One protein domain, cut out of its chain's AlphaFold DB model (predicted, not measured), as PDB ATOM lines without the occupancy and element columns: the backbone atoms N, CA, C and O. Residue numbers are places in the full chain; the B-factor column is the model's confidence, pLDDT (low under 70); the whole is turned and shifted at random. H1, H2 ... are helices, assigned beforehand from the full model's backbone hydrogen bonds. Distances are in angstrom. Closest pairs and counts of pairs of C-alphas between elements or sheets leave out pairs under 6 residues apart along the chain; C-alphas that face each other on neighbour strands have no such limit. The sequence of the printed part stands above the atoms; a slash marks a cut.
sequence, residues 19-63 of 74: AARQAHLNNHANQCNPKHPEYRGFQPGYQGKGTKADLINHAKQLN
ATOM      1  N   ALA A  19       2.125   6.351  31.785       66.69
ATOM      2  CA  ALA A  19       2.046   5.024  31.177       66.69
ATOM      3  C   ALA A  19       3.271   4.649  30.317       66.69
ATOM      4  O   ALA A  19       3.787   3.542  30.444       66.69
ATOM      5  N   ALA A  20       3.785   5.562  29.487       71.88
ATOM      6  CA  ALA A  20       4.980   5.326  28.673       71.88
ATOM      7  C   ALA A  20       6.236   5.171  29.547       71.88
ATOM      8  O   ALA A  20       7.079   4.311  29.295       71.88
ATOM      9  N   ARG A  21       6.327   5.957  30.628       75.25
ATOM     10  CA  ARG A  21       7.396   5.818  31.624       75.25
ATOM     11  C   ARG A  21       7.309   4.480  32.356       75.25
ATOM     12  O   ARG A  21       8.332   3.828  32.537       75.25
ATOM     13  N   GLN A  22       6.109   4.057  32.748       78.88
ATOM     14  CA  GLN A  22       5.912   2.773  33.417       78.88
ATOM     15  C   GLN A  22       6.252   1.591  32.501       78.88
ATOM     16  O   GLN A  22       6.942   0.672  32.931       78.88
ATOM     17  N   ALA A  23       5.841   1.634  31.231       76.62
ATOM     18  CA  ALA A  23       6.204   0.617  30.246       76.62
ATOM     19  C   ALA A  23       7.725   0.536  30.050       76.62
ATOM     20  O   ALA A  23       8.290  -0.553  30.050       76.62
ATOM     21  N   HIS A  24       8.409   1.682  29.975       76.31
ATOM     22  CA  HIS A  24       9.869   1.724  29.907       76.31
ATOM     23  C   HIS A  24      10.532   1.104  31.148       76.31
ATOM     24  O   HIS A  24      11.475   0.329  31.015       76.31
ATOM     25  N   LEU A  25      10.036   1.410  32.352       82.25
ATOM     26  CA  LEU A  25      10.554   0.827  33.595       82.25
ATOM     27  C   LEU A  25      10.334  -0.688  33.657       82.25
ATOM     28  O   LEU A  25      11.248  -1.408  34.045       82.25
ATOM     29  N   ASN A  26       9.165  -1.172  33.235       81.19
ATOM     30  CA  ASN A  26       8.867  -2.602  33.180       81.19
ATOM     31  C   ASN A  26       9.774  -3.315  32.170       81.19
ATOM     32  O   ASN A  26      10.373  -4.334  32.498       81.19
ATOM     33  N   ASN A  27       9.944  -2.740  30.979       79.12
ATOM     34  CA  ASN A  27      10.833  -3.286  29.956       79.12
ATOM     35  C   ASN A  27      12.276  -3.354  30.463       79.12
ATOM     36  O   ASN A  27      12.922  -4.392  30.348       79.12
ATOM     37  N   HIS A  28      12.758  -2.280  31.090       77.56
ATOM     38  CA  HIS A  28      14.092  -2.240  31.678       77.56
ATOM     39  C   HIS A  28      14.251  -3.282  32.798       77.56
ATOM     40  O   HIS A  28      15.235  -4.017  32.830       77.56
ATOM     41  N   ALA A  29      13.276  -3.395  33.705       81.50
ATOM     42  CA  ALA A  29      13.299  -4.384  34.781       81.50
ATOM     43  C   ALA A  29      13.316  -5.826  34.243       81.50
ATOM     44  O   ALA A  29      14.097  -6.649  34.720       81.50
ATOM     45  N   ASN A  30      12.516  -6.117  33.216       79.56
ATOM     46  CA  ASN A  30      12.449  -7.430  32.575       79.56
ATOM     47  C   ASN A  30      13.754  -7.777  31.843       79.56
ATOM     48  O   ASN A  30      14.241  -8.901  31.952       79.56
ATOM     49  N   GLN A  31      14.361  -6.810  31.149       74.06
ATOM     50  CA  GLN A  31      15.635  -6.987  30.445       74.06
ATOM     51  C   GLN A  31      16.838  -7.129  31.385       74.06
ATOM     52  O   GLN A  31      17.837  -7.736  31.003       74.06
ATOM     53  N   CYS A  32      16.763  -6.594  32.606       77.19
ATOM     54  CA  CYS A  32      17.843  -6.672  33.589       77.19
ATOM     55  C   CYS A  32      17.693  -7.819  34.599       77.19
ATOM     56  O   CYS A  32      18.617  -8.038  35.378       77.19
ATOM     57  N   ASN A  33      16.568  -8.539  34.614       80.81
ATOM     58  CA  ASN A  33      16.318  -9.625  35.561       80.81
ATOM     59  C   ASN A  33      16.698 -10.992  34.959       80.81
ATOM     60  O   ASN A  33      15.922 -11.514  34.163       80.81
ATOM     61  N   PRO A  34      17.795 -11.649  35.393       74.00
ATOM     62  CA  PRO A  34      18.257 -12.922  34.823       74.00
ATOM     63  C   PRO A  34      17.285 -14.096  34.965       74.00
ATOM     64  O   PRO A  34      17.474 -15.138  34.345       74.00
ATOM     65  N   LYS A  35      16.266 -13.954  35.819       81.06
ATOM     66  CA  LYS A  35      15.238 -14.968  36.066       81.06
ATOM     67  C   LYS A  35      13.949 -14.711  35.280       81.06
ATOM     68  O   LYS A  35      13.017 -15.500  35.397       81.06
ATOM     69  N   HIS A  36      13.855 -13.603  34.539       79.69
ATOM     70  CA  HIS A  36      12.675 -13.279  33.742       79.69
ATOM     71  C   HIS A  36      12.693 -14.075  32.422       79.69
ATOM     72  O   HIS A  36      13.744 -14.157  31.793       79.69
ATOM     73  N   PRO A  37      11.568 -14.646  31.956       76.38
ATOM     74  CA  PRO A  37      11.535 -15.450  30.727       76.38
ATOM     75  C   PRO A  37      11.943 -14.670  29.466       76.38
ATOM     76  O   PRO A  37      12.492 -15.245  28.533       76.38
ATOM     77  N   GLU A  38      11.725 -13.353  29.445       71.06
ATOM     78  CA  GLU A  38      12.159 -12.470  28.350       71.06
ATOM     79  C   GLU A  38      13.583 -11.920  28.536       71.06
ATOM     80  O   GLU A  38      14.036 -11.074  27.761       71.06
ATOM     81  N   TYR A  39      14.308 -12.369  29.564       70.88
ATOM     82  CA  TYR A  39      15.707 -12.015  29.740       70.88
ATOM     83  C   TYR A  39      16.544 -12.665  28.641       70.88
ATOM     84  O   TYR A  39      16.860 -13.851  28.680       70.88
ATOM     85  N   ARG A  40      16.928 -11.871  27.642       68.06
ATOM     86  CA  ARG A  40      17.798 -12.316  26.537       68.06
ATOM     87  C   ARG A  40      19.287 -12.077  26.824       68.06
ATOM     88  O   ARG A  40      20.119 -12.293  25.942       68.06
ATOM     89  N   GLY A  41      19.616 -11.637  28.043       63.78
ATOM     90  CA  GLY A  41      20.941 -11.141  28.406       63.78
ATOM     91  C   GLY A  41      21.297  -9.833  27.699       63.78
ATOM     92  O   GLY A  41      20.609  -9.381  26.781       63.78
ATOM     93  N   PHE A  42      22.406  -9.215  28.112       61.66
ATOM     94  CA  PHE A  42      23.047  -8.196  27.285       61.66
ATOM     95  C   PHE A  42      23.587  -8.895  26.039       61.66
ATOM     96  O   PHE A  42      24.574  -9.627  26.108       61.66
ATOM     97  N   GLN A  43      22.915  -8.702  24.908       58.84
ATOM     98  CA  GLN A  43      23.460  -9.069  23.611       58.84
ATOM     99  C   GLN A  43      24.337  -7.898  23.172       58.84
ATOM    100  O   GLN A  43      23.789  -6.845  22.832       58.84
ATOM    101  N   PRO A  44      25.677  -8.013  23.208       58.78
ATOM    102  CA  PRO A  44      26.512  -7.005  22.587       58.78
ATOM    103  C   PRO A  44      26.125  -6.960  21.107       58.78
ATOM    104  O   PRO A  44      26.405  -7.891  20.356       58.78
ATOM    105  N   GLY A  45      25.453  -5.882  20.688       61.53
ATOM    106  CA  GLY A  45      25.064  -5.680  19.286       61.53
ATOM    107  C   GLY A  45      26.270  -5.640  18.342       61.53
ATOM    108  O   GLY A  45      26.132  -5.798  17.137       61.53
ATOM    109  N   TYR A  46      27.466  -5.484  18.905       59.06
ATOM    110  CA  TYR A  46      28.732  -5.538  18.214       59.06
ATOM    111  C   TYR A  46      29.545  -6.745  18.709       59.06
ATOM    112  O   TYR A  46      30.016  -6.775  19.844       59.06
ATOM    113  N   GLN A  47      29.701  -7.742  17.834       62.47
ATOM    114  CA  GLN A  47      30.486  -8.962  18.076       62.47
ATOM    115  C   GLN A  47      31.950  -8.842  17.608       62.47
ATOM    116  O   GLN A  47      32.703  -9.814  17.659       62.47
ATOM    117  N   GLY A  48      32.360  -7.668  17.115       62.97
ATOM    118  CA  GLY A  48      33.742  -7.418  16.710       62.97
ATOM    119  C   GLY A  48      34.682  -7.372  17.913       62.97
ATOM    120  O   GLY A  48      34.261  -7.203  19.056       62.97
ATOM    121  N   LYS A  49      35.991  -7.475  17.670       71.75
ATOM    122  CA  LYS A  49      37.001  -7.526  18.743       71.75
ATOM    123  C   LYS A  49      37.199  -6.182  19.466       71.75
ATOM    124  O   LYS A  49      38.113  -6.053  20.273       71.75
ATOM    125  N   GLY A  50      36.400  -5.160  19.150       65.12
ATOM    126  CA  GLY A  50      36.566  -3.794  19.653       65.12
ATOM    127  C   GLY A  50      37.757  -3.077  19.033       65.12
ATOM    128  O   GLY A  50      38.152  -2.014  19.509       65.12
ATOM    129  N   THR A  51      38.362  -3.645  17.985       74.19
ATOM    130  CA  THR A  51      39.520  -3.022  17.352       74.19
ATOM    131  C   THR A  51      39.092  -1.766  16.606       74.19
ATOM    132  O   THR A  51      37.967  -1.644  16.115       74.19
ATOM    133  N   LYS A  52      40.020  -0.818  16.468       68.50
ATOM    134  CA  LYS A  52      39.771   0.422  15.726       68.50
ATOM    135  C   LYS A  52      39.300   0.146  14.289       68.50
ATOM    136  O   LYS A  52      38.438   0.860  13.791       68.50
ATOM    137  N   ALA A  53      39.816  -0.908  13.657       67.69
ATOM    138  CA  ALA A  53      39.401  -1.345  12.325       67.69
ATOM    139  C   ALA A  53      37.948  -1.848  12.301       67.69
ATOM    140  O   ALA A  53      37.171  -1.453  11.434       67.69
ATOM    141  N   ASP A  54      37.560  -2.654  13.286       60.56
ATOM    142  CA  ASP A  54      36.201  -3.181  13.388       60.56
ATOM    143  C   ASP A  54      35.175  -2.071  13.691       60.56
ATOM    144  O   ASP A  54      34.078  -2.085  13.141       60.56
ATOM    145  N   LEU A  55      35.527  -1.079  14.522       69.31
ATOM    146  CA  LEU A  55      34.675   0.088  14.795       69.31
ATOM    147  C   LEU A  55      34.494   0.975  13.555       69.31
ATOM    148  O   LEU A  55      33.392   1.449  13.288       69.31
ATOM    149  N   ILE A  56      35.558   1.168  12.769       69.31
ATOM    150  CA  ILE A  56      35.495   1.887  11.487       69.31
ATOM    151  C   ILE A  56      34.607   1.133  10.492       69.31
ATOM    152  O   ILE A  56      33.805   1.753   9.795       69.31
ATOM    153  N   ASN A  57      34.722  -0.194  10.424       64.88
ATOM    154  CA  ASN A  57      33.886  -1.010   9.548       64.88
ATOM    155  C   ASN A  57      32.416  -0.989   9.982       64.88
ATOM    156  O   ASN A  57      31.546  -0.798   9.137       64.88
ATOM    157  N   HIS A  58      32.140  -1.074  11.282       65.69
ATOM    158  CA  HIS A  58      30.788  -0.942  11.819       65.69
ATOM    159  C   HIS A  58      30.180   0.439  11.511       65.69
ATOM    160  O   HIS A  58      29.052   0.539  11.038       65.69
ATOM    161  N   ALA A  59      30.951   1.520  11.674       64.75
ATOM    162  CA  ALA A  59      30.506   2.866  11.310       64.75
ATOM    163  C   ALA A  59      30.205   3.003   9.805       64.75
ATOM    164  O   ALA A  59      29.255   3.680   9.417       64.75
ATOM    165  N   LYS A  60      30.976   2.325   8.944       66.06
ATOM    166  CA  LYS A  60      30.719   2.269   7.496       66.06
ATOM    167  C   LYS A  60      29.452   1.478   7.157       66.06
ATOM    168  O   LYS A  60      28.761   1.862   6.220       66.06
ATOM    169  N   GLN A  61      29.140   0.411   7.893       62.56
ATOM    170  CA  GLN A  61      27.922  -0.390   7.704       62.56
ATOM    171  C   GLN A  61      26.640   0.340   8.110       62.56
ATOM    172  O   GLN A  61      25.576  -0.034   7.643       62.56
ATOM    173  N   LEU A  62      26.735   1.370   8.953       64.75
ATOM    174  CA  LEU A  62      25.598   2.192   9.384       64.75
ATOM    175  C   LEU A  62      25.492   3.522   8.631       64.75
ATOM    176  O   LEU A  62      24.610   4.327   8.920       64.75
ATOM    177  N   ASN A  63      26.395   3.778   7.684       65.88
ATOM    178  CA  ASN A  63      26.384   5.003   6.907       65.88
ATOM    179  C   ASN A  63      25.481   4.840   5.665       65.88
ATOM    180  O   ASN A  63      25.889   4.150   4.732       65.88
TER     181      ASN A  63
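Overview. This is residues 19 to 63 of the 74 residues of the protein "Hypothetical protein" of Didymodactylos carnosus (UniProt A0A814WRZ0). Two helices stand far from each other at the two ends of a long unnamed stretch, H1 making one arm of a wide, open U and the shorter H2 the other, with an empty space between them. Residues 19 to 26 of H1 stick out freely. The printed part has 45 residues with two named helices, H1 then H2, no named strand, and the class all helix. It is extended, with a radius of gyration of the C-alphas of 15.5 A, and flat, spanning 40 by 24 by 12 A.

Along the chain. H1, residues 19 to 32, is 19.8 A long and begins at C-alpha 19 (2.046, 5.024, 31.177). H2, residues 52 to 61, is 14.3 A long and ends at C-alpha 61 (27.922, -0.390, 7.704).

Arrangement. H1 and H2 are apart, with no C-alpha of one within 8 A of the other. In both, every O i to N i+4 pair is within hydrogen-bond range.

Size, cuts and confidence. The C-alphas farthest apart, of Ala 19 and Ala 53, are 42.3 A apart. The printed part has no cut. The link between H1 and H2, residues 33 to 51, is long. Mean pLDDT of the printed part is 70.4; residues 19, 40 to 48, 50 and 52 to 63 are under 70.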